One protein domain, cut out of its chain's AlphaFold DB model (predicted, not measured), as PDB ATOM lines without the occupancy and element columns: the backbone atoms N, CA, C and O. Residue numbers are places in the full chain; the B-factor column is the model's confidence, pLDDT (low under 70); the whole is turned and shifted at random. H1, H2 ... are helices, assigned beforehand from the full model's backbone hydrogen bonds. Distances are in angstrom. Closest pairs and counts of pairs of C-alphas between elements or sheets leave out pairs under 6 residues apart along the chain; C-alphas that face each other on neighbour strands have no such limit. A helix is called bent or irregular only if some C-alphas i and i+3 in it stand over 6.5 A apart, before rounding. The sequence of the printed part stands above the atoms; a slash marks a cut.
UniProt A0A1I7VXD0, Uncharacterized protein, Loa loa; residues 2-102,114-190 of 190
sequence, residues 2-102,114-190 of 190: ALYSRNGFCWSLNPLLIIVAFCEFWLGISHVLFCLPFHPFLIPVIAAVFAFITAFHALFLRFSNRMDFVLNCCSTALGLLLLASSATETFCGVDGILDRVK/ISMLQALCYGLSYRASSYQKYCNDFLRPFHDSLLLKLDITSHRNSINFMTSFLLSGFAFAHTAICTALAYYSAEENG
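This is residues 2 to 102 and 114 to 190 of the 190 residues of an uncharacterized protein of Loa loa (UniProt A0A1I7VXD0). Look for an up-and-down bundle of four helices, H1, H2, H3 and H5, with bent H4 across one end. All helix, it has 178 printed residues, with H1 to H5 in order. It is only just compact, close to loose: radius of gyration of the C-alphas 18.9 A, spans 58 by 40 by 24 A.

Begin at H1, residues 2 to 33, which makes a hairpin with H2, residues 43 to 60. H3, residues 66 to 102, touches H5, residues 156 to 189, closest at the C-alphas of Thr 76 and Thr 175, 5.0 A. H4, residues 116 to 150, assigned as one helix by its hydrogen bonds, is bent: C-alphas 138 and 141 are 7.7 A apart. Arm H4a, residues 116 to 138, irregular with C-alphas 127 and 130 6.8 A apart, is about perpendicular to H3, at 81 degrees. Every O i to N i+4 pair is within hydrogen-bond range in H2 and H5, among others.

Find C-alpha 2 at (-8.080, -36.658, -28.823), where H1 begins, and C-alpha 189 at (-15.386, -29.448, -15.375), where H5 ends.

Residues 103 to 113 are cut out, with 14.2 A between C-alphas 102 and 114; 48 printed residues have pLDDT under 70.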
ATOM      1  N   ALA A   2      -6.847 -37.460 -28.922       42.22
ATOM      2  CA  ALA A   2      -8.080 -36.658 -28.823       42.22
ATOM      3  C   ALA A   2      -7.917 -35.289 -28.119       42.22
ATOM      4  O   ALA A   2      -8.511 -34.310 -28.555       42.22
ATOM      5  N   LEU A   3      -7.052 -35.184 -27.101       43.00
ATOM      6  CA  LEU A   3      -6.810 -33.933 -26.357       43.00
ATOM      7  C   LEU A   3      -6.226 -32.792 -27.214       43.00
ATOM      8  O   LEU A   3      -6.539 -31.631 -26.982       43.00
ATOM      9  N   TYR A   4      -5.418 -33.106 -28.234       43.94
ATOM     10  CA  TYR A   4      -4.810 -32.084 -29.101       43.94
ATOM     11  C   TYR A   4      -5.810 -31.530 -30.129       43.94
ATOM     12  O   TYR A   4      -5.809 -30.339 -30.423       43.94
ATOM     13  N   SER A   5      -6.712 -32.388 -30.626       51.56
ATOM     14  CA  SER A   5      -7.820 -31.990 -31.508       51.56
ATOM     15  C   SER A   5      -8.879 -31.170 -30.755       51.56
ATOM     16  O   SER A   5      -9.353 -30.155 -31.263       51.56
ATOM     17  N   ARG A   6      -9.188 -31.554 -29.504       55.84
ATOM     18  CA  ARG A   6     -10.188 -30.884 -28.651       55.84
ATOM     19  C   ARG A   6      -9.803 -29.439 -28.326       55.84
ATOM     20  O   ARG A   6     -10.625 -28.535 -28.464       55.84
ATOM     21  N   ASN A   7      -8.529 -29.210 -28.003       64.56
ATOM     22  CA  ASN A   7      -8.010 -27.858 -27.798       64.56
ATOM     23  C   ASN A   7      -7.971 -27.074 -29.118       64.56
ATOM     24  O   ASN A   7      -8.351 -25.909 -29.137       64.56
ATOM     25  N   GLY A   8      -7.602 -27.706 -30.237       67.00
ATOM     26  CA  GLY A   8      -7.593 -27.051 -31.551       67.00
ATOM     27  C   GLY A   8      -8.968 -26.541 -32.002       67.00
ATOM     28  O   GLY A   8      -9.068 -25.440 -32.541       67.00
ATOM     29  N   PHE A   9     -10.035 -27.301 -31.739       71.12
ATOM     30  CA  PHE A   9     -11.397 -26.913 -32.117       71.12
ATOM     31  C   PHE A   9     -11.902 -25.704 -31.311       71.12
ATOM     32  O   PHE A   9     -12.395 -24.743 -31.901       71.12
ATOM     33  N   CYS A  10     -11.688 -25.680 -29.989       69.19
ATOM     34  CA  CYS A  10     -12.048 -24.528 -29.147       69.19
ATOM     35  C   CYS A  10     -11.242 -23.267 -29.510       69.19
ATOM     36  O   CYS A  10     -11.791 -22.167 -29.549       69.19
ATOM     37  N   TRP A  11      -9.962 -23.431 -29.863       71.69
ATOM     38  CA  TRP A  11      -9.109 -22.331 -30.327       71.69
ATOM     39  C   TRP A  11      -9.559 -21.721 -31.663       71.69
ATOM     40  O   TRP A  11      -9.256 -20.560 -31.922       71.69
ATOM     41  N   SER A  12     -10.294 -22.470 -32.489       81.50
ATOM     42  CA  SER A  12     -10.901 -21.972 -33.731       81.50
ATOM     43  C   SER A  12     -12.291 -21.355 -33.504       81.50
ATOM     44  O   SER A  12     -12.644 -20.351 -34.122       81.50
ATOM     45  N   LEU A  13     -13.074 -21.911 -32.576       81.06
ATOM     46  CA  LEU A  13     -14.426 -21.437 -32.253       81.06
ATOM     47  C   LEU A  13     -14.443 -20.052 -31.593       81.06
ATOM     48  O   LEU A  13     -15.305 -19.241 -31.920       81.06
ATOM     49  N   ASN A  14     -13.492 -19.755 -30.704       81.75
ATOM     50  CA  ASN A  14     -13.421 -18.459 -30.018       81.75
ATOM     51  C   ASN A  14     -13.236 -17.259 -30.978       81.75
ATOM     52  O   ASN A  14     -14.008 -16.304 -30.881       81.75
ATOM     53  N   PRO A  15     -12.282 -17.262 -31.936       83.94
ATOM     54  CA  PRO A  15     -12.176 -16.179 -32.915       83.94
ATOM     55  C   PRO A  15     -13.350 -16.155 -33.903       83.94
ATOM     56  O   PRO A  15     -13.753 -15.074 -34.331       83.94
ATOM     57  N   LEU A  16     -13.943 -17.309 -34.231       86.62
ATOM     58  CA  LEU A  16     -15.165 -17.364 -35.037       86.62
ATOM     59  C   LEU A  16     -16.330 -16.654 -34.325       86.62
ATOM     60  O   LEU A  16     -17.035 -15.865 -34.955       86.62
ATOM     61  N   LEU A  17     -16.486 -16.870 -33.013       85.69
ATOM     62  CA  LEU A  17     -17.503 -16.209 -32.192       85.69
ATOM     63  C   LEU A  17     -17.343 -14.684 -32.203       85.69
ATOM     64  O   LEU A  17     -18.342 -13.979 -32.273       85.69
ATOM     65  N   ILE A  18     -16.108 -14.167 -32.209       87.31
ATOM     66  CA  ILE A  18     -15.840 -12.720 -32.314       87.31
ATOM     67  C   ILE A  18     -16.339 -12.161 -33.643       87.31
ATOM     68  O   ILE A  18     -16.965 -11.103 -33.668       87.31
ATOM     69  N   ILE A  19     -16.064 -12.856 -34.748       88.50
ATOM     70  CA  ILE A  19     -16.497 -12.419 -36.080       88.50
ATOM     71  C   ILE A  19     -18.026 -12.420 -36.154       88.50
ATOM     72  O   ILE A  19     -18.616 -11.446 -36.616       88.50
ATOM     73  N   VAL A  20     -18.669 -13.481 -35.656       88.50
ATOM     74  CA  VAL A  20     -20.134 -13.575 -35.603       88.50
ATOM     75  C   VAL A  20     -20.716 -12.461 -34.734       88.50
ATOM     76  O   VAL A  20     -21.578 -11.731 -35.211       88.50
ATOM     77  N   ALA A  21     -20.195 -12.250 -33.523       86.00
ATOM     78  CA  ALA A  21     -20.641 -11.190 -32.619       86.00
ATOM     79  C   ALA A  21     -20.479  -9.792 -33.235       86.00
ATOM     80  O   ALA A  21     -21.350  -8.936 -33.083       86.00
ATOM     81  N   PHE A  22     -19.394  -9.553 -33.977       88.12
ATOM     82  CA  PHE A  22     -19.187  -8.297 -34.696       88.12
ATOM     83  C   PHE A  22     -20.237  -8.094 -35.792       88.12
ATOM     84  O   PHE A  22     -20.834  -7.020 -35.876       88.12
ATOM     85  N   CYS A  23     -20.508  -9.119 -36.600       88.38
ATOM     86  CA  CYS A  23     -21.560  -9.068 -37.614       88.38
ATOM     87  C   CYS A  23     -22.947  -8.851 -36.988       88.38
ATOM     88  O   CYS A  23     -23.691  -7.985 -37.451       88.38
ATOM     89  N   GLU A  24     -23.275  -9.576 -35.915       85.88
ATOM     90  CA  GLU A  24     -24.528  -9.415 -35.163       85.88
ATOM     91  C   GLU A  24     -24.675  -8.009 -34.587       85.88
ATOM     92  O   GLU A  24     -25.763  -7.440 -34.639       85.88
ATOM     93  N   PHE A  25     -23.590  -7.414 -34.095       87.00
ATOM     94  CA  PHE A  25     -23.602  -6.058 -33.562       87.00
ATOM     95  C   PHE A  25     -23.956  -5.023 -34.639       87.00
ATOM     96  O   PHE A  25     -24.850  -4.200 -34.433       87.00
ATOM     97  N   TRP A  26     -23.314  -5.076 -35.811       85.94
ATOM     98  CA  TRP A  26     -23.605  -4.142 -36.908       85.94
ATOM     99  C   TRP A  26     -24.986  -4.351 -37.523       85.94
ATOM    100  O   TRP A  26     -25.677  -3.377 -37.846       85.94
ATOM    101  N   LEU A  27     -25.409  -5.607 -37.664       83.19
ATOM    102  CA  LEU A  27     -26.761  -5.938 -38.105       83.19
ATOM    103  C   LEU A  27     -27.795  -5.488 -37.075       83.19
ATOM    104  O   LEU A  27     -28.818  -4.934 -37.460       83.19
ATOM    105  N   GLY A  28     -27.503  -5.628 -35.782       80.88
ATOM    106  CA  GLY A  28     -28.323  -5.128 -34.686       80.88
ATOM    107  C   GLY A  28     -28.465  -3.607 -34.705       80.88
ATOM    108  O   GLY A  28     -29.575  -3.097 -34.576       80.88
ATOM    109  N   ILE A  29     -27.374  -2.871 -34.946       81.00
ATOM    110  CA  ILE A  29     -27.433  -1.414 -35.143       81.00
ATOM    111  C   ILE A  29     -28.297  -1.076 -36.358       81.00
ATOM    112  O   ILE A  29     -29.177  -0.225 -36.259       81.00
ATOM    113  N   SER A  30     -28.079  -1.748 -37.490       77.94
ATOM    114  CA  SER A  30     -28.859  -1.521 -38.713       77.94
ATOM    115  C   SER A  30     -30.348  -1.796 -38.479       77.94
ATOM    116  O   SER A  30     -31.198  -1.006 -38.874       77.94
ATOM    117  N   HIS A  31     -30.667  -2.864 -37.753       75.94
ATOM    118  CA  HIS A  31     -32.025  -3.248 -37.373       75.94
ATOM    119  C   HIS A  31     -32.719  -2.174 -36.520       75.94
ATOM    120  O   HIS A  31     -33.847  -1.774 -36.822       75.94
ATOM    121  N   VAL A  32     -32.007  -1.622 -35.526       76.44
ATOM    122  CA  VAL A  32     -32.481  -0.491 -34.708       76.44
ATOM    123  C   VAL A  32     -32.666   0.767 -35.556       76.44
ATOM    124  O   VAL A  32     -33.691   1.434 -35.430       76.44
ATOM    125  N   LEU A  33     -31.719   1.074 -36.447       74.88
ATOM    126  CA  LEU A  33     -31.789   2.245 -37.326       74.88
ATOM    127  C   LEU A  33     -33.001   2.205 -38.256       74.88
ATOM    128  O   LEU A  33     -33.564   3.256 -38.532       74.88
ATOM    129  N   PHE A  34     -33.422   1.023 -38.712       71.56
ATOM    130  CA  PHE A  34     -34.597   0.865 -39.573       71.56
ATOM    131  C   PHE A  34     -35.914   0.655 -38.801       71.56
ATOM    132  O   PHE A  34     -36.971   0.536 -39.434       71.56
ATOM    133  N   CYS A  35     -35.888   0.665 -37.461       71.62
ATOM    134  CA  CYS A  35     -37.052   0.475 -36.587       71.62
ATOM    135  C   CYS A  35     -37.896  -0.743 -36.980       71.62
ATOM    136  O   CYS A  35     -39.099  -0.634 -37.261       71.62
ATOM    137  N   LEU A  36     -37.247  -1.900 -37.069       69.38
ATOM    138  CA  LEU A  36     -37.918  -3.135 -37.440       69.38
ATOM    139  C   LEU A  36     -38.847  -3.637 -36.307       69.38
ATOM    140  O   LEU A  36     -38.530  -3.482 -35.125       69.38
ATOM    141  N   PRO A  37     -40.024  -4.192 -36.652       58.06
ATOM    142  CA  PRO A  37     -41.136  -4.362 -35.720       58.06
ATOM    143  C   PRO A  37     -40.928  -5.426 -34.636       58.06
ATOM    144  O   PRO A  37     -41.530  -5.298 -33.580       58.06
ATOM    145  N   PHE A  38     -40.130  -6.476 -34.844       55.75
ATOM    146  CA  PHE A  38     -40.188  -7.661 -33.965       55.75
ATOM    147  C   PHE A  38     -39.134  -7.733 -32.858       55.75
ATOM    148  O   PHE A  38     -39.190  -8.646 -32.034       55.75
ATOM    149  N   HIS A  39     -38.207  -6.779 -32.774       55.75
ATOM    150  CA  HIS A  39     -37.235  -6.770 -31.683       55.75
ATOM    151  C   HIS A  39     -37.656  -5.797 -30.582       55.75
ATOM    152  O   HIS A  39     -37.461  -4.587 -30.723       55.75
ATOM    153  N   PRO A  40     -38.190  -6.280 -29.443       51.34
ATOM    154  CA  PRO A  40     -38.190  -5.450 -28.256       51.34
ATOM    155  C   PRO A  40     -36.725  -5.133 -27.914       51.34
ATOM    156  O   PRO A  40     -35.887  -6.024 -27.850       51.34
ATOM    157  N   PHE A  41     -36.425  -3.848 -27.731       57.66
ATOM    158  CA  PHE A  41     -35.330  -3.330 -26.907       57.66
ATOM    159  C   PHE A  41     -33.965  -4.031 -26.992       57.66
ATOM    160  O   PHE A  41     -33.655  -4.886 -26.173       57.66
ATOM    161  N   LEU A  42     -33.085  -3.552 -27.882       66.31
ATOM    162  CA  LEU A  42     -31.623  -3.739 -27.803       66.31
ATOM    163  C   LEU A  42     -31.102  -5.191 -27.717       66.31
ATOM    164  O   LEU A  42     -29.892  -5.363 -27.618       66.31
ATOM    165  N   ILE A  43     -31.946  -6.228 -27.785       73.44
ATOM    166  CA  ILE A  43     -31.543  -7.633 -27.604       73.44
ATOM    167  C   ILE A  43     -30.401  -8.028 -28.557       73.44
ATOM    168  O   ILE A  43     -29.457  -8.637 -28.060       73.44
ATOM    169  N   PRO A  44     -30.383  -7.641 -29.855       72.88
ATOM    170  CA  PRO A  44     -29.266  -7.960 -30.755       72.88
ATOM    171  C   PRO A  44     -27.954  -7.353 -30.275       72.88
ATOM    172  O   PRO A  44     -26.911  -7.997 -30.292       72.88
ATOM    173  N   VAL A  45     -28.023  -6.123 -29.765       77.62
ATOM    174  CA  VAL A  45     -26.870  -5.395 -29.236       77.62
ATOM    175  C   VAL A  45     -26.399  -6.024 -27.925       77.62
ATOM    176  O   VAL A  45     -25.207  -6.255 -27.754       77.62
ATOM    177  N   ILE A  46     -27.318  -6.342 -27.012       82.31
ATOM    178  CA  ILE A  46     -27.001  -6.958 -25.719       82.31
ATOM    179  C   ILE A  46     -26.392  -8.345 -25.936       82.31
ATOM    180  O   ILE A  46     -25.334  -8.636 -25.386       82.31
ATOM    181  N   ALA A  47     -27.011  -9.182 -26.764       82.94
ATOM    182  CA  ALA A  47     -26.510 -10.513 -27.078       82.94
ATOM    183  C   ALA A  47     -25.129 -10.468 -27.748       82.94
ATOM    184  O   ALA A  47     -24.242 -11.211 -27.335       82.94
ATOM    185  N   ALA A  48     -24.909  -9.552 -28.699       81.31
ATOM    186  CA  ALA A  48     -23.597  -9.368 -29.313       81.31
ATOM    187  C   ALA A  48     -22.540  -8.924 -28.286       81.31
ATOM    188  O   ALA A  48     -21.428  -9.450 -28.274       81.31
ATOM    189  N   VAL A  49     -22.876  -8.004 -27.373       85.94
ATOM    190  CA  VAL A  49     -21.973  -7.579 -26.285       85.94
ATOM    191  C   VAL A  49     -21.638  -8.746 -25.353       85.94
ATOM    192  O   VAL A  49     -20.473  -8.925 -24.998       85.94
ATOM    193  N   PHE A  50     -22.617  -9.573 -24.987       83.75
ATOM    194  CA  PHE A  50     -22.372 -10.775 -24.186       83.75
ATOM    195  C   PHE A  50     -21.489 -11.791 -24.921       83.75
ATOM    196  O   PHE A  50     -20.582 -12.355 -24.302       83.75
ATOM    197  N   ALA A  51     -21.673 -11.969 -26.229       80.31
ATOM    198  CA  ALA A  51     -20.813 -12.821 -27.047       80.31
ATOM    199  C   ALA A  51     -19.372 -12.290 -27.109       80.31
ATOM    200  O   ALA A  51     -18.428 -13.067 -26.965       80.31
ATOM    201  N   PHE A  52     -19.183 -10.969 -27.226       83.25
ATOM    202  CA  PHE A  52     -17.860 -10.342 -27.142       83.25
ATOM    203  C   PHE A  52     -17.192 -10.595 -25.795       83.25
ATOM    204  O   PHE A  52     -16.042 -11.025 -25.761       83.25
ATOM    205  N   ILE A  53     -17.901 -10.343 -24.691       85.56
ATOM    206  CA  ILE A  53     -17.371 -10.570 -23.342       85.56
ATOM    207  C   ILE A  53     -16.957 -12.035 -23.190       85.56
ATOM    208  O   ILE A  53     -15.846 -12.307 -22.745       85.56
ATOM    209  N   THR A  54     -17.810 -12.963 -23.622       82.00
ATOM    210  CA  THR A  54     -17.550 -14.407 -23.557       82.00
ATOM    211  C   THR A  54     -16.320 -14.791 -24.380       82.00
ATOM    212  O   THR A  54     -15.432 -15.481 -23.880       82.00
ATOM    213  N   ALA A  55     -16.202 -14.288 -25.610       80.44
ATOM    214  CA  ALA A  55     -15.077 -14.604 -26.481       80.44
ATOM    215  C   ALA A  55     -13.753 -13.994 -25.991       80.44
ATOM    216  O   ALA A  55     -12.722 -14.666 -26.008       80.44
ATOM    217  N   PHE A  56     -13.762 -12.745 -25.514       82.25
ATOM    218  CA  PHE A  56     -12.570 -12.123 -24.936       82.25
ATOM    219  C   PHE A  56     -12.146 -12.821 -23.646       82.25
ATOM    220  O   PHE A  56     -10.961 -13.100 -23.472       82.25
ATOM    221  N   HIS A  57     -13.093 -13.151 -22.769       82.62
ATOM    222  CA  HIS A  57     -12.806 -13.873 -21.533       82.62
ATOM    223  C   HIS A  57     -12.145 -15.232 -21.827       82.62
ATOM    224  O   HIS A  57     -11.090 -15.529 -21.262       82.62
ATOM    225  N   ALA A  58     -12.669 -15.979 -22.803       74.44
ATOM    226  CA  ALA A  58     -12.113 -17.259 -23.243       74.44
ATOM    227  C   ALA A  58     -10.752 -17.147 -23.966       74.44
ATOM    228  O   ALA A  58      -9.975 -18.100 -23.966       74.44
ATOM    229  N   LEU A  59     -10.437 -16.007 -24.595       75.12
ATOM    230  CA  LEU A  59      -9.123 -15.770 -25.211       75.12
ATOM    231  C   LEU A  59      -8.054 -15.354 -24.195       75.12
ATOM    232  O   LEU A  59      -6.886 -15.720 -24.350       75.12
ATOM    233  N   PHE A  60      -8.427 -14.572 -23.179       75.81
ATOM    234  CA  PHE A  60      -7.485 -14.089 -22.168       75.81
ATOM    235  C   PHE A  60      -7.201 -15.126 -21.077       75.81
ATOM    236  O   PHE A  60      -6.080 -15.177 -20.563       75.81
ATOM    237  N   LEU A  61      -8.170 -15.978 -20.737       66.56
ATOM    238  CA  LEU A  61      -7.962 -17.069 -19.791       66.56
ATOM    239  C   LEU A  61      -7.612 -18.353 -20.539       66.56
ATOM    240  O   LEU A  61      -8.438 -18.993 -21.173       66.56
ATOM    241  N   ARG A  62      -6.345 -18.759 -20.426       59.66
ATOM    242  CA  ARG A  62      -5.800 -19.976 -21.050       59.66
ATOM    243  C   ARG A  62      -6.387 -21.284 -20.483       59.66
ATOM    244  O   ARG A  62      -6.092 -22.344 -21.031       59.66
ATOM    245  N   PHE A  63      -7.178 -21.223 -19.407       59.88
ATOM    246  CA  PHE A  63      -7.806 -22.374 -18.752       59.88
ATOM    247  C   PHE A  63      -9.287 -22.100 -18.468       59.88
ATOM    248  O   PHE A  63      -9.615 -21.066 -17.888       59.88
ATOM    249  N   SER A  64     -10.134 -23.058 -18.857       60.16
ATOM    250  CA  SER A  64     -11.585 -23.058 -18.642       60.16
ATOM    251  C   SER A  64     -11.904 -22.969 -17.150       60.16
ATOM    252  O   SER A  64     -11.407 -23.765 -16.348       60.16
ATOM    253  N   ASN A  65     -12.714 -21.985 -16.765       69.88
ATOM    254  CA  ASN A  65     -13.216 -21.824 -15.401       69.88
ATOM    255  C   ASN A  65     -14.744 -21.992 -15.384       69.88
ATOM    256  O   ASN A  65     -15.416 -21.817 -16.398       69.88
ATOM    257  N   ARG A  66     -15.340 -22.246 -14.213       76.25
ATOM    258  CA  ARG A  66     -16.806 -22.352 -14.049       76.25
ATOM    259  C   ARG A  66     -17.562 -21.118 -14.561       76.25
ATOM    260  O   ARG A  66     -18.725 -21.222 -14.936       76.25
ATOM    261  N   MET A  67     -16.899 -19.963 -14.593       78.38
ATOM    262  CA  MET A  67     -17.446 -18.727 -15.154       78.38
ATOM    263  C   MET A  67     -17.652 -18.797 -16.673       78.38
ATOM    264  O   MET A  67     -18.654 -18.267 -17.149       78.38
ATOM    265  N   ASP A  68     -16.782 -19.485 -17.422       76.25
ATOM    266  CA  ASP A  68     -16.924 -19.645 -18.878       76.25
ATOM    267  C   ASP A  68     -18.162 -20.470 -19.228       76.25
ATOM    268  O   ASP A  68     -18.875 -20.161 -20.181       76.25
ATOM    269  N   PHE A  69     -18.468 -21.486 -18.419       80.88
ATOM    270  CA  PHE A  69     -19.689 -22.271 -18.575       80.88
ATOM    271  C   PHE A  69     -20.947 -21.405 -18.404       80.88
ATOM    272  O   PHE A  69     -21.853 -21.454 -19.236       80.88
ATOM    273  N   VAL A  70     -20.994 -20.578 -17.352       84.94
ATOM    274  CA  VAL A  70     -22.137 -19.690 -17.082       84.94
ATOM    275  C   VAL A  70     -22.289 -18.643 -18.185       84.94
ATOM    276  O   VAL A  70     -23.395 -18.448 -18.686       84.94
ATOM    277  N   LEU A  71     -21.186 -18.015 -18.604       83.69
ATOM    278  CA  LEU A  71     -21.171 -17.041 -19.698       83.69
ATOM    279  C   LEU A  71     -21.683 -17.657 -21.005       83.69
ATOM    280  O   LEU A  71     -22.589 -17.096 -21.618       83.69
ATOM    281  N   ASN A  72     -21.193 -18.843 -21.379       84.31
ATOM    282  CA  ASN A  72     -21.668 -19.551 -22.568       84.31
ATOM    283  C   ASN A  72     -23.153 -19.925 -22.461       84.31
ATOM    284  O   ASN A  72     -23.883 -19.773 -23.433       84.31
ATOM    285  N   CYS A  73     -23.634 -20.350 -21.290       85.44
ATOM    286  CA  CYS A  73     -25.047 -20.676 -21.085       85.44
ATOM    287  C   CYS A  73     -25.951 -19.437 -21.229       85.44
ATOM    288  O   CYS A  73     -26.963 -19.485 -21.935       85.44
ATOM    289  N   CYS A  74     -25.559 -18.308 -20.629       87.12
ATOM    290  CA  CYS A  74     -26.254 -17.032 -20.799       87.12
ATOM    291  C   CYS A  74     -26.230 -16.560 -22.260       87.12
ATOM    292  O   CYS A  74     -27.263 -16.130 -22.775       87.12
ATOM    293  N   SER A  75     -25.086 -16.680 -22.942       85.88
ATOM    294  CA  SER A  75     -24.941 -16.303 -24.353       85.88
ATOM    295  C   SER A  75     -25.814 -17.175 -25.258       85.88
ATOM    296  O   SER A  75     -26.526 -16.648 -26.108       85.88
ATOM    297  N   THR A  76     -25.871 -18.490 -25.021       87.00
ATOM    298  CA  THR A  76     -26.770 -19.402 -25.745       87.00
ATOM    299  C   THR A  76     -28.238 -19.038 -25.533       87.00
ATOM    300  O   THR A  76     -29.002 -19.016 -26.494       87.00
ATOM    301  N   ALA A  77     -28.649 -18.717 -24.301       87.69
ATOM    302  CA  ALA A  77     -30.026 -18.305 -24.021       87.69
ATOM    303  C   ALA A  77     -30.398 -17.009 -24.766       87.69
ATOM    304  O   ALA A  77     -31.470 -16.928 -25.367       87.69
ATOM    305  N   LEU A  78     -29.498 -16.021 -24.780       85.69
ATOM    306  CA  LEU A  78     -29.685 -14.780 -25.535       85.69
ATOM    307  C   LEU A  78     -29.709 -15.027 -27.050       85.69
ATOM    308  O   LEU A  78     -30.573 -14.487 -27.738       85.69
ATOM    309  N   GLY A  79     -28.827 -15.884 -27.562       83.69
ATOM    310  CA  GLY A  79     -28.819 -16.282 -28.967       83.69
ATOM    311  C   GLY A  79     -30.102 -17.011 -29.382       83.69
ATOM    312  O   GLY A  79     -30.609 -16.784 -30.477       83.69
ATOM    313  N   LEU A  80     -30.678 -17.849 -28.515       85.12
ATOM    314  CA  LEU A  80     -31.948 -18.535 -28.792       85.12
ATOM    315  C   LEU A  80     -33.116 -17.553 -28.847       85.12
ATOM    316  O   LEU A  80     -33.976 -17.673 -29.720       85.12
ATOM    317  N   LEU A  81     -33.136 -16.568 -27.945       84.56
ATOM    318  CA  LEU A  81     -34.121 -15.490 -27.987       84.56
ATOM    319  C   LEU A  81     -34.004 -14.686 -29.286       84.56
ATOM    320  O   LEU A  81     -35.028 -14.417 -29.909       84.56
ATOM    321  N   LEU A  82     -32.776 -14.375 -29.718       82.88
ATOM    322  CA  LEU A  82     -32.516 -13.718 -31.002       82.88
ATOM    323  C   LEU A  82     -32.942 -14.545 -32.210       82.88
ATOM    324  O   LEU A  82     -33.484 -14.009 -33.176       82.88
ATOM    325  N   LEU A  83     -32.684 -15.849 -32.178       84.00
ATOM    326  CA  LEU A  83     -33.072 -16.745 -33.255       84.00
ATOM    327  C   LEU A  83     -34.597 -16.802 -33.365       84.00
ATOM    328  O   LEU A  83     -35.133 -16.691 -34.464       84.00
ATOM    329  N   ALA A  84     -35.295 -16.927 -32.234       82.31
ATOM    330  CA  ALA A  84     -36.751 -16.938 -32.201       82.31
ATOM    331  C   ALA A  84     -37.338 -15.620 -32.727       82.31
ATOM    332  O   ALA A  84     -38.200 -15.655 -33.604       82.31
ATOM    333  N   SER A  85     -36.849 -14.466 -32.259       78.12
ATOM    334  CA  SER A  85     -37.336 -13.161 -32.726       78.12
ATOM    335  C   SER A  85     -37.053 -12.947 -34.215       78.12
ATOM    336  O   SER A  85     -37.967 -12.605 -34.965       78.12
ATOM    337  N   SER A  86     -35.833 -13.222 -34.675       78.31
ATOM    338  CA  SER A  86     -35.446 -13.047 -36.078       78.31
ATOM    339  C   SER A  86     -36.164 -14.017 -37.028       78.31
ATOM    340  O   SER A  86     -36.587 -13.636 -38.124       78.31
ATOM    341  N   ALA A  87     -36.388 -15.262 -36.600       77.00
ATOM    342  CA  ALA A  87     -37.187 -16.217 -37.359       77.00
ATOM    343  C   ALA A  87     -38.643 -15.747 -37.459       77.00
ATOM    344  O   ALA A  87     -39.190 -15.699 -38.561       77.00
ATOM    345  N   THR A  88     -39.256 -15.328 -36.341       76.44
ATOM    346  CA  THR A  88     -40.622 -14.779 -36.379       76.44
ATOM    347  C   THR A  88     -40.710 -13.563 -37.288       76.44
ATOM    348  O   THR A  88     -41.660 -13.446 -38.048       76.44
ATOM    349  N   GLU A  89     -39.696 -12.706 -37.301       74.75
ATOM    350  CA  GLU A  89     -39.642 -11.550 -38.186       74.75
ATOM    351  C   GLU A  89     -39.516 -11.931 -39.662       74.75
ATOM    352  O   GLU A  89     -40.196 -11.357 -40.512       74.75
ATOM    353  N   THR A  90     -38.694 -12.929 -39.974       74.69
ATOM    354  CA  THR A  90     -38.502 -13.396 -41.350       74.69
ATOM    355  C   THR A  90     -39.784 -14.022 -41.901       74.69
ATOM    356  O   THR A  90     -40.142 -13.761 -43.045       74.69
ATOM    357  N   PHE A  91     -40.514 -14.797 -41.091       75.81
ATOM    358  CA  PHE A  91     -41.782 -15.403 -41.508       75.81
ATOM    359  C   PHE A  91     -42.938 -14.387 -41.522       75.81
ATOM    360  O   PHE A  91     -43.635 -14.262 -42.525       75.81
ATOM    361  N   CYS A  92     -43.104 -13.594 -40.461       72.25
ATOM    362  CA  CYS A  92     -44.195 -12.620 -40.350       72.25
ATOM    363  C   CYS A  92     -44.011 -11.384 -41.244       72.25
ATOM    364  O   CYS A  92     -44.992 -10.773 -41.669       72.25
ATOM    365  N   GLY A  93     -42.768 -10.991 -41.535       62.22
ATOM    366  CA  GLY A  93     -42.463  -9.885 -42.444       62.22
ATOM    367  C   GLY A  93     -42.776 -10.207 -43.908       62.22
ATOM    368  O   GLY A  93     -43.088  -9.296 -44.675       62.22
ATOM    369  N   VAL A  94     -42.740 -11.491 -44.285       55.62
ATOM    370  CA  VAL A  94     -43.076 -11.972 -45.636       55.62
ATOM    371  C   VAL A  94     -44.589 -12.030 -45.860       55.62
ATOM    372  O   VAL A  94     -45.051 -11.630 -46.928       55.62
ATOM    373  N   ASP A  95     -45.385 -12.419 -44.862       52.34
ATOM    374  CA  ASP A  95     -46.852 -12.475 -45.006       52.34
ATOM    375  C   ASP A  95     -47.482 -11.088 -45.222       52.34
ATOM    376  O   ASP A  95     -48.407 -10.941 -46.020       52.34
ATOM    377  N   GLY A  96     -46.923 -10.029 -44.620       52.12
ATOM    378  CA  GLY A  96     -47.353  -8.650 -44.896       52.12
ATOM    379  C   GLY A  96     -47.070  -8.176 -46.334       52.12
ATOM    380  O   GLY A  96     -47.686  -7.215 -46.799       52.12
ATOM    381  N   ILE A  97     -46.151  -8.835 -47.048       47.62
ATOM    382  CA  ILE A  97     -45.903  -8.616 -48.483       47.62
ATOM    383  C   ILE A  97     -46.930  -9.396 -49.312       47.62
ATOM    384  O   ILE A  97     -47.430  -8.866 -50.305       47.62
ATOM    385  N   LEU A  98     -47.290 -10.610 -48.887       46.84
ATOM    386  CA  LEU A  98     -48.286 -11.440 -49.564       46.84
ATOM    387  C   LEU A  98     -49.701 -10.840 -49.478       46.84
ATOM    388  O   LEU A  98     -50.434 -10.881 -50.466       46.84
ATOM    389  N   ASP A  99     -50.049 -10.202 -48.355       49.91
ATOM    390  CA  ASP A  99     -51.333  -9.499 -48.194       49.91
ATOM    391  C   ASP A  99     -51.443  -8.260 -49.099       49.91
ATOM    392  O   ASP A  99     -52.488  -8.035 -49.700       49.91
ATOM    393  N   ARG A 100     -50.362  -7.496 -49.320       46.25
ATOM    394  CA  ARG A 100     -50.397  -6.352 -50.262       46.25
ATOM    395  C   ARG A 100     -50.477  -6.767 -51.731       46.25
ATOM    396  O   ARG A 100     -50.939  -5.985 -52.563       46.25
ATOM    397  N   VAL A 101     -49.990  -7.961 -52.064       47.19
ATOM    398  CA  VAL A 101     -50.155  -8.542 -53.405       47.19
ATOM    399  C   VAL A 101     -51.585  -9.058 -53.572       47.19
ATOM    400  O   VAL A 101     -52.184  -8.829 -54.619       47.19
ATOM    401  N   LYS A 102     -52.172  -9.654 -52.524       44.91
ATOM    402  CA  LYS A 102     -53.592 -10.030 -52.510       44.91
ATOM    403  C   LYS A 102     -54.531  -8.826 -52.548       44.91
ATOM    404  O   LYS A 102     -55.525  -8.905 -53.250       44.91
ATOM    405  N   ILE A 114     -57.634 -18.662 -41.577       59.03
ATOM    406  CA  ILE A 114     -56.470 -17.920 -41.075       59.03
ATOM    407  C   ILE A 114     -55.495 -18.927 -40.457       59.03
ATOM    408  O   ILE A 114     -55.844 -19.628 -39.501       59.03
ATOM    409  N   SER A 115     -54.284 -19.016 -41.006       68.56
ATOM    410  CA  SER A 115     -53.275 -19.928 -40.481       68.56
ATOM    411  C   SER A 115     -52.872 -19.492 -39.066       68.56
ATOM    412  O   SER A 115     -52.838 -18.302 -38.740       68.56
ATOM    413  N   MET A 116     -52.549 -20.452 -38.193       69.62
ATOM    414  CA  MET A 116     -52.132 -20.150 -36.814       69.62
ATOM    415  C   MET A 116     -50.919 -19.205 -36.778       69.62
ATOM    416  O   MET A 116     -50.814 -18.364 -35.886       69.62
ATOM    417  N   LEU A 117     -50.034 -19.313 -37.774       69.81
ATOM    418  CA  LEU A 117     -48.874 -18.442 -37.937       69.81
ATOM    419  C   LEU A 117     -49.294 -17.000 -38.254       69.81
ATOM    420  O   LEU A 117     -48.834 -16.087 -37.577       69.81
ATOM    421  N   GLN A 118     -50.241 -16.795 -39.174       70.75
ATOM    422  CA  GLN A 118     -50.758 -15.465 -39.513       70.75
ATOM    423  C   GLN A 118     -51.432 -14.787 -38.307       70.75
ATOM    424  O   GLN A 118     -51.196 -13.606 -38.044       70.75
ATOM    425  N   ALA A 119     -52.202 -15.538 -37.512       70.81
ATOM    426  CA  ALA A 119     -52.800 -15.026 -36.276       70.81
ATOM    427  C   ALA A 119     -51.736 -14.613 -35.235       70.81
ATOM    428  O   ALA A 119     -51.869 -13.576 -34.577       70.81
ATOM    429  N   LEU A 120     -50.661 -15.396 -35.105       74.62
ATOM    430  CA  LEU A 120     -49.555 -15.118 -34.183       74.62
ATOM    431  C   LEU A 120     -48.735 -13.900 -34.640       74.62
ATOM    432  O   LEU A 120     -48.427 -13.028 -33.824       74.62
ATOM    433  N   CYS A 121     -48.470 -13.789 -35.943       76.62
ATOM    434  CA  CYS A 121     -47.821 -12.638 -36.565       76.62
ATOM    435  C   CYS A 121     -48.618 -11.347 -36.361       76.62
ATOM    436  O   CYS A 121     -48.049 -10.328 -35.962       76.62
ATOM    437  N   TYR A 122     -49.936 -11.394 -36.569       73.81
ATOM    438  CA  TYR A 122     -50.814 -10.250 -36.335       73.81
ATOM    439  C   TYR A 122     -50.797  -9.824 -34.862       73.81
ATOM    440  O   TYR A 122     -50.632  -8.644 -34.554       73.81
ATOM    441  N   GLY A 123     -50.894 -10.787 -33.939       73.94
ATOM    442  CA  GLY A 123     -50.846 -10.525 -32.502       73.94
ATOM    443  C   GLY A 123     -49.529  -9.895 -32.038       73.94
ATOM    444  O   GLY A 123     -49.550  -8.943 -31.250       73.94
ATOM    445  N   LEU A 124     -48.385 -10.384 -32.530       72.44
ATOM    446  CA  LEU A 124     -47.083  -9.804 -32.185       72.44
ATOM    447  C   LEU A 124     -46.894  -8.417 -32.812       72.44
ATOM    448  O   LEU A 124     -46.491  -7.488 -32.113       72.44
ATOM    449  N   SER A 125     -47.246  -8.264 -34.093       72.31
ATOM    450  CA  SER A 125     -47.187  -6.985 -34.807       72.31
ATOM    451  C   SER A 125     -48.036  -5.920 -34.110       72.31
ATOM    452  O   SER A 125     -47.568  -4.810 -33.858       72.31
ATOM    453  N   TYR A 126     -49.248  -6.277 -33.675       74.56
ATOM    454  CA  TYR A 126     -50.125  -5.374 -32.935       74.56
ATOM    455  C   TYR A 126     -49.482  -4.882 -31.632       74.56
ATOM    456  O   TYR A 126     -49.480  -3.680 -31.358       74.56
ATOM    457  N   ARG A 127     -48.868  -5.782 -30.852       73.94
ATOM    458  CA  ARG A 127     -48.183  -5.415 -29.598       73.94
ATOM    459  C   ARG A 127     -46.929  -4.579 -29.832       73.94
ATOM    460  O   ARG A 127     -46.634  -3.690 -29.037       73.94
ATOM    461  N   ALA A 128     -46.203  -4.852 -30.909       72.12
ATOM    462  CA  ALA A 128     -44.971  -4.145 -31.220       72.12
ATOM    463  C   ALA A 128     -45.193  -2.807 -31.950       72.12
ATOM    464  O   ALA A 128     -44.331  -1.929 -31.897       72.12
ATOM    465  N   SER A 129     -46.369  -2.608 -32.555       71.94
ATOM    466  CA  SER A 129     -46.724  -1.415 -33.339       71.94
ATOM    467  C   SER A 129     -46.493  -0.096 -32.594       71.94
ATOM    468  O   SER A 129     -46.008   0.878 -33.175       71.94
ATOM    469  N   SER A 130     -46.783  -0.063 -31.290       72.38
ATOM    470  CA  SER A 130     -46.585   1.130 -30.462       72.38
ATOM    471  C   SER A 130     -45.100   1.467 -30.321       72.38
ATOM    472  O   SER A 130     -44.711   2.611 -30.538       72.38
ATOM    473  N   TYR A 131     -44.253   0.472 -30.040       72.00
ATOM    474  CA  TYR A 131     -42.800   0.648 -29.940       72.00
ATOM    475  C   TYR A 131     -42.180   1.049 -31.276       72.00
ATOM    476  O   TYR A 131     -41.330   1.939 -31.322       72.00
ATOM    477  N   GLN A 132     -42.652   0.445 -32.368       73.75
ATOM    478  CA  GLN A 132     -42.208   0.790 -33.710       73.75
ATOM    479  C   GLN A 132     -42.512   2.253 -34.041       73.75
ATOM    480  O   GLN A 132     -41.660   2.948 -34.594       73.75
ATOM    481  N   LYS A 133     -43.700   2.743 -33.668       74.56
ATOM    482  CA  LYS A 133     -44.083   4.141 -33.871       74.56
ATOM    483  C   LYS A 133     -43.164   5.097 -33.106       74.56
ATOM    484  O   LYS A 133     -42.645   6.024 -33.714       74.56
ATOM    485  N   TYR A 134     -42.891   4.827 -31.827       78.38
ATOM    486  CA  TYR A 134     -41.958   5.641 -31.037       78.38
ATOM    487  C   TYR A 134     -40.544   5.653 -31.626       78.38
ATOM    488  O   TYR A 134     -39.928   6.714 -31.717       78.38
ATOM    489  N   CYS A 135     -40.038   4.495 -32.062       77.62
ATOM    490  CA  CYS A 135     -38.742   4.402 -32.730       77.62
ATOM    491  C   CYS A 135     -38.722   5.238 -34.015       77.62
ATOM    492  O   CYS A 135     -37.804   6.027 -34.231       77.62
ATOM    493  N   ASN A 136     -39.758   5.101 -34.848       76.38
ATOM    494  CA  ASN A 136     -39.838   5.800 -36.123       76.38
ATOM    495  C   ASN A 136     -39.969   7.317 -35.938       76.38
ATOM    496  O   ASN A 136     -39.360   8.066 -36.691       76.38
ATOM    497  N   ASP A 137     -40.700   7.770 -34.916       80.88
ATOM    498  CA  ASP A 137     -40.805   9.191 -34.570       80.88
ATOM    499  C   ASP A 137     -39.464   9.748 -34.057       80.88
ATOM    500  O   ASP A 137     -39.084  10.860 -34.424       80.88
ATOM    501  N   PHE A 138     -38.709   8.972 -33.270       79.25
ATOM    502  CA  PHE A 138     -37.388   9.369 -32.770       79.25
ATOM    503  C   PHE A 138     -36.321   9.423 -33.876       79.25
ATOM    504  O   PHE A 138     -35.543  10.375 -33.947       79.25
ATOM    505  N   LEU A 139     -36.292   8.424 -34.764       78.12
ATOM    506  CA  LEU A 139     -35.331   8.320 -35.871       78.12
ATOM    507  C   LEU A 139     -35.796   9.009 -37.160       78.12
ATOM    508  O   LEU A 139     -35.064   9.021 -38.149       78.12
ATOM    509  N   ARG A 140     -36.969   9.645 -37.152       78.56
ATOM    510  CA  ARG A 140     -37.530  10.393 -38.283       78.56
ATOM    511  C   ARG A 140     -36.536  11.325 -38.992       78.56
ATOM    512  O   ARG A 140     -36.396  11.181 -40.203       78.56
ATOM    513  N   PRO A 141     -35.781  12.212 -38.308       77.56
ATOM    514  CA  PRO A 141     -34.834  13.099 -38.993       77.56
ATOM    515  C   PRO A 141     -33.687  12.341 -39.683       77.56
ATOM    516  O   PRO A 141     -33.147  12.801 -40.695       77.56
ATOM    517  N   PHE A 142     -33.316  11.172 -39.153       73.75
ATOM    518  CA  PHE A 142     -32.300  10.306 -39.741       73.75
ATOM    519  C   PHE A 142     -32.845   9.575 -40.970       73.75
ATOM    520  O   PHE A 142     -32.193   9.568 -42.013       73.75
ATOM    521  N   HIS A 143     -34.064   9.034 -40.875       74.50
ATOM    522  CA  HIS A 143     -34.775   8.446 -42.007       74.50
ATOM    523  C   HIS A 143     -34.960   9.456 -43.140       74.50
ATOM    524  O   HIS A 143     -34.592   9.151 -44.269       74.50
ATOM    525  N   ASP A 144     -35.436  10.665 -42.849       72.31
ATOM    526  CA  ASP A 144     -35.645  11.704 -43.862       72.31
ATOM    527  C   ASP A 144     -34.323  12.086 -44.552       72.31
ATOM    528  O   ASP A 144     -34.276  12.200 -45.776       72.31
ATOM    529  N   SER A 145     -33.219  12.181 -43.802       75.69
ATOM    530  CA  SER A 145     -31.883  12.446 -44.361       75.69
ATOM    531  C   SER A 145     -31.342  11.295 -45.220       75.69
ATOM    532  O   SER A 145     -30.688  11.537 -46.237       75.69
ATOM    533  N   LEU A 146     -31.596  10.044 -44.824       68.44
ATOM    534  CA  LEU A 146     -31.226   8.847 -45.585       68.44
ATOM    535  C   LEU A 146     -32.037   8.730 -46.880       68.44
ATOM    536  O   LEU A 146     -31.468   8.451 -47.935       68.44
ATOM    537  N   LEU A 147     -33.348   8.971 -46.807       65.69
ATOM    538  CA  LEU A 147     -34.251   8.925 -47.955       65.69
ATOM    539  C   LEU A 147     -33.888   9.991 -48.993       65.69
ATOM    540  O   LEU A 147     -33.843   9.680 -50.179       65.69
ATOM    541  N   LEU A 148     -33.547  11.207 -48.551       65.00
ATOM    542  CA  LEU A 148     -33.121  12.296 -49.438       65.00
ATOM    543  C   LEU A 148     -31.766  12.045 -50.110       65.00
ATOM    544  O   LEU A 148     -31.531  12.557 -51.202       65.00
ATOM    545  N   LYS A 149     -30.857  11.299 -49.466       69.31
ATOM    546  CA  LYS A 149     -29.493  11.085 -49.980       69.31
ATOM    547  C   LYS A 149     -29.307   9.813 -50.796       69.31
ATOM    548  O   LYS A 149     -28.404   9.789 -51.626       69.31
ATOM    549  N   LEU A 150     -30.080   8.763 -50.537       64.44
ATOM    550  CA  LEU A 150     -29.831   7.444 -51.130       64.44
ATOM    551  C   LEU A 150     -31.009   6.878 -51.941       64.44
ATOM    552  O   LEU A 150     -30.872   5.781 -52.469       64.44
ATOM    553  N   ASP A 151     -32.144   7.581 -52.036       61.97
ATOM    554  CA  ASP A 151     -33.341   7.131 -52.777       61.97
ATOM    555  C   ASP A 151     -33.779   5.685 -52.423       61.97
ATOM    556  O   ASP A 151     -34.241   4.895 -53.242       61.97
ATOM    557  N   ILE A 152     -33.613   5.301 -51.148       60.97
ATOM    558  CA  ILE A 152     -33.792   3.917 -50.649       60.97
ATOM    559  C   ILE A 152     -35.276   3.528 -50.510       60.97
ATOM    560  O   ILE A 152     -35.592   2.386 -50.167       60.97
ATOM    561  N   THR A 153     -36.215   4.439 -50.789       57.62
ATOM    562  CA  THR A 153     -37.661   4.208 -50.592       57.62
ATOM    563  C   THR A 153     -38.145   2.906 -51.241       57.62
ATOM    564  O   THR A 153     -38.893   2.160 -50.609       57.62
ATOM    565  N   SER A 154     -37.649   2.585 -52.440       55.16
ATOM    566  CA  SER A 154     -38.014   1.374 -53.189       55.16
ATOM    567  C   SER A 154     -37.459   0.073 -52.579       55.16
ATOM    568  O   SER A 154     -38.086  -0.983 -52.664       55.16
ATOM    569  N   HIS A 155     -36.312   0.125 -51.891       64.94
ATOM    570  CA  HIS A 155     -35.595  -1.070 -51.418       64.94
ATOM    571  C   HIS A 155     -35.690  -1.332 -49.911       64.94
ATOM    572  O   HIS A 155     -35.204  -2.363 -49.444       64.94
ATOM    573  N   ARG A 156     -36.351  -0.465 -49.135       67.75
ATOM    574  CA  ARG A 156     -36.438  -0.591 -47.667       67.75
ATOM    575  C   ARG A 156     -36.961  -1.955 -47.205       67.75
ATOM    576  O   ARG A 156     -36.380  -2.560 -46.312       67.75
ATOM    577  N   ASN A 157     -38.003  -2.485 -47.849       68.06
ATOM    578  CA  ASN A 157     -38.542  -3.806 -47.503       68.06
ATOM    579  C   ASN A 157     -37.549  -4.940 -47.799       68.06
ATOM    580  O   ASN A 157     -37.418  -5.863 -47.000       68.06
ATOM    581  N   SER A 158     -36.818  -4.855 -48.914       74.06
ATOM    582  CA  SER A 158     -35.794  -5.841 -49.280       74.06
ATOM    583  C   SER A 158     -34.610  -5.812 -48.310       74.06
ATOM    584  O   SER A 158     -34.155  -6.867 -47.873       74.06
ATOM    585  N   ILE A 159     -34.169  -4.620 -47.901       74.94
ATOM    586  CA  ILE A 159     -33.102  -4.440 -46.907       74.94
ATOM    587  C   ILE A 159     -33.534  -5.005 -45.553       74.94
ATOM    588  O   ILE A 159     -32.763  -5.725 -44.922       74.94
ATOM    589  N   ASN A 160     -34.769  -4.740 -45.125       74.69
ATOM    590  CA  ASN A 160     -35.303  -5.250 -43.863       74.69
ATOM    591  C   ASN A 160     -35.384  -6.782 -43.861       74.69
ATOM    592  O   ASN A 160     -34.970  -7.423 -42.892       74.69
ATOM    593  N   PHE A 161     -35.858  -7.372 -44.962       75.25
ATOM    594  CA  PHE A 161     -35.900  -8.823 -45.129       75.25
ATOM    595  C   PHE A 161     -34.495  -9.433 -45.110       75.25
ATOM    596  O   PHE A 161     -34.237 -10.361 -44.349       75.25
ATOM    597  N   MET A 162     -33.565  -8.874 -45.889       81.25
ATOM    598  CA  MET A 162     -32.180  -9.341 -45.937       81.25
ATOM    599  C   MET A 162     -31.494  -9.221 -44.573       81.25
ATOM    600  O   MET A 162     -30.808 -10.146 -44.151       81.25
ATOM    601  N   THR A 163     -31.716  -8.117 -43.857       80.44
ATOM    602  CA  THR A 163     -31.163  -7.901 -42.513       80.44
ATOM    603  C   THR A 163     -31.698  -8.942 -41.533       80.44
ATOM    604  O   THR A 163     -30.909  -9.538 -40.807       80.44
ATOM    605  N   SER A 164     -33.006  -9.216 -41.552       79.31
ATOM    606  CA  SER A 164     -33.633 -10.227 -40.685       79.31
ATOM    607  C   SER A 164     -33.134 -11.636 -41.015       79.31
ATOM    608  O   SER A 164     -32.700 -12.371 -40.133       79.31
ATOM    609  N   PHE A 165     -33.072 -11.987 -42.301       83.25
ATOM    610  CA  PHE A 165     -32.551 -13.276 -42.748       83.25
ATOM    611  C   PHE A 165     -31.093 -13.492 -42.316       83.25
ATOM    612  O   PHE A 165     -30.755 -14.528 -41.739       83.25
ATOM    613  N   LEU A 166     -30.229 -12.494 -42.533       86.94
ATOM    614  CA  LEU A 166     -28.831 -12.544 -42.101       86.94
ATOM    615  C   LEU A 166     -28.722 -12.642 -40.578       86.94
ATOM    616  O   LEU A 166     -27.969 -13.476 -40.081       86.94
ATOM    617  N   LEU A 167     -29.501 -11.851 -39.839       84.12
ATOM    618  CA  LEU A 167     -29.521 -11.890 -38.378       84.12
ATOM    619  C   LEU A 167     -29.971 -13.263 -37.862       84.12
ATOM    620  O   LEU A 167     -29.402 -13.761 -36.898       84.12
ATOM    621  N   SER A 168     -30.936 -13.914 -38.521       86.44
ATOM    622  CA  SER A 168     -31.339 -15.287 -38.187       86.44
ATOM    623  C   SER A 168     -30.200 -16.284 -38.415       86.44
ATOM    624  O   SER A 168     -29.992 -17.174 -37.591       86.44
ATOM    625  N   GLY A 169     -29.458 -16.142 -39.515       86.25
ATOM    626  CA  GLY A 169     -28.305 -16.992 -39.814       86.25
ATOM    627  C   GLY A 169     -27.172 -16.823 -38.799       86.25
ATOM    628  O   GLY A 169     -26.627 -17.814 -38.310       86.25
ATOM    629  N   PHE A 170     -26.849 -15.581 -38.433       88.56
ATOM    630  CA  PHE A 170     -25.834 -15.310 -37.417       88.56
ATOM    631  C   PHE A 170     -26.279 -15.755 -36.021       88.56
ATOM    632  O   PHE A 170     -25.503 -16.446 -35.369       88.56
ATOM    633  N   ALA A 171     -27.535 -15.516 -35.627       86.44
ATOM    634  CA  ALA A 171     -28.072 -15.992 -34.350       86.44
ATOM    635  C   ALA A 171     -28.027 -17.528 -34.247       86.44
ATOM    636  O   ALA A 171     -27.728 -18.090 -33.190       86.44
ATOM    637  N   PHE A 172     -28.265 -18.231 -35.357       88.44
ATOM    638  CA  PHE A 172     -28.082 -19.680 -35.418       88.44
ATOM    639  C   PHE A 172     -26.610 -20.080 -35.241       88.44
ATOM    640  O   PHE A 172     -26.298 -20.982 -34.464       88.44
ATOM    641  N   ALA A 173     -25.681 -19.397 -35.915       89.06
ATOM    642  CA  ALA A 173     -24.253 -19.660 -35.747       89.06
ATOM    643  C   ALA A 173     -23.785 -19.382 -34.309       89.06
ATOM    644  O   ALA A 173     -23.111 -20.219 -33.716       89.06
ATOM    645  N   HIS A 174     -24.187 -18.254 -33.721       89.31
ATOM    646  CA  HIS A 174     -23.903 -17.885 -32.338       89.31
ATOM    647  C   HIS A 174     -24.416 -18.957 -31.374       89.31
ATOM    648  O   HIS A 174     -23.636 -19.496 -30.587       89.31
ATOM    649  N   THR A 175     -25.691 -19.341 -31.470       87.81
ATOM    650  CA  THR A 175     -26.247 -20.401 -30.613       87.81
ATOM    651  C   THR A 175     -25.503 -21.718 -30.775       87.81
ATOM    652  O   THR A 175     -25.138 -22.322 -29.768       87.81
ATOM    653  N   ALA A 176     -25.205 -22.151 -32.001       89.75
ATOM    654  CA  ALA A 176     -24.454 -23.380 -32.241       89.75
ATOM    655  C   ALA A 176     -23.044 -23.335 -31.621       89.75
ATOM    656  O   ALA A 176     -22.643 -24.281 -30.938       89.75
ATOM    657  N   ILE A 177     -22.315 -22.229 -31.804       87.06
ATOM    658  CA  ILE A 177     -20.960 -22.038 -31.270       87.06
ATOM    659  C   ILE A 177     -20.977 -22.027 -29.737       87.06
ATOM    660  O   ILE A 177     -20.239 -22.792 -29.117       87.06
ATOM    661  N   CYS A 178     -21.842 -21.224 -29.111       85.62
ATOM    662  CA  CYS A 178     -21.926 -21.145 -27.651       85.62
ATOM    663  C   CYS A 178     -22.423 -22.450 -27.022       85.62
ATOM    664  O   CYS A 178     -21.947 -22.828 -25.954       85.62
ATOM    665  N   THR A 179     -23.314 -23.190 -27.689       87.12
ATOM    666  CA  THR A 179     -23.754 -24.513 -27.213       87.12
ATOM    667  C   THR A 179     -22.610 -25.525 -27.265       87.12
ATOM    668  O   THR A 179     -22.408 -26.265 -26.302       87.12
ATOM    669  N   ALA A 180     -21.821 -25.530 -28.344       85.69
ATOM    670  CA  ALA A 180     -20.637 -26.378 -28.446       85.69
ATOM    671  C   ALA A 180     -19.605 -26.030 -27.360       85.69
ATOM    672  O   ALA A 180     -19.122 -26.921 -26.664       85.69
ATOM    673  N   LEU A 181     -19.316 -24.740 -27.154       83.31
ATOM    674  CA  LEU A 181     -18.396 -24.274 -26.110       83.31
ATOM    675  C   LEU A 181     -18.899 -24.607 -24.696       83.31
ATOM    676  O   LEU A 181     -18.114 -25.047 -23.857       83.31
ATOM    677  N   ALA A 182     -20.202 -24.470 -24.435       84.75
ATOM    678  CA  ALA A 182     -20.813 -24.862 -23.166       84.75
ATOM    679  C   ALA A 182     -20.688 -26.371 -22.914       84.75
ATOM    680  O   ALA A 182     -20.349 -26.774 -21.802       84.75
ATOM    681  N   TYR A 183     -20.920 -27.200 -23.937       85.06
ATOM    682  CA  TYR A 183     -20.758 -28.651 -23.846       85.06
ATOM    683  C   TYR A 183     -19.312 -29.035 -23.511       85.06
ATOM    684  O   TYR A 183     -19.079 -29.787 -22.566       85.06
ATOM    685  N   TYR A 184     -18.331 -28.462 -24.218       79.94
ATOM    686  CA  TYR A 184     -16.917 -28.731 -23.937       79.94
ATOM    687  C   TYR A 184     -16.491 -28.244 -22.548       79.94
ATOM    688  O   TYR A 184     -15.752 -28.943 -21.858       79.94
ATOM    689  N   SER A 185     -16.988 -27.085 -22.109       76.94
ATOM    690  CA  SER A 185     -16.721 -26.572 -20.762       76.94
ATOM    691  C   SER A 185     -17.353 -27.450 -19.673       76.94
ATOM    692  O   SER A 185     -16.757 -27.622 -18.612       76.94
ATOM    693  N   ALA A 186     -18.521 -28.050 -19.924       79.56
ATOM    694  CA  ALA A 186     -19.139 -29.000 -19.001       79.56
ATOM    695  C   ALA A 186     -18.345 -30.312 -18.904       79.56
ATOM    696  O   ALA A 186     -18.129 -30.808 -17.803       79.56
ATOM    697  N   GLU A 187     -17.876 -30.844 -20.036       78.69
ATOM    698  CA  GLU A 187     -17.069 -32.074 -20.085       78.69
ATOM    699  C   GLU A 187     -15.696 -31.906 -19.409       78.69
ATOM    700  O   GLU A 187     -15.147 -32.863 -18.877       78.69
ATOM    701  N   GLU A 188     -15.116 -30.703 -19.429       70.69
ATOM    702  CA  GLU A 188     -13.827 -30.423 -18.781       70.69
ATOM    703  C   GLU A 188     -13.943 -30.173 -17.266       70.69
ATOM    704  O   GLU A 188     -12.967 -30.360 -16.541       70.69
ATOM    705  N   ASN A 189     -15.124 -29.771 -16.784       62.66
ATOM    706  CA  ASN A 189     -15.386 -29.448 -15.375       62.66
ATOM    707  C   ASN A 189     -16.112 -30.561 -14.586       62.66
ATOM    708  O   ASN A 189     -16.331 -30.382 -13.382       62.66
ATOM    709  N   GLY A 190     -16.529 -31.647 -15.247       56.47
ATOM    710  CA  GLY A 190     -17.178 -32.823 -14.646       56.47
ATOM    711  C   GLY A 190     -16.190 -33.928 -14.298       56.47
ATOM    712  O   GLY A 190     -16.398 -34.560 -13.240       56.47
TER     713      GLY A 190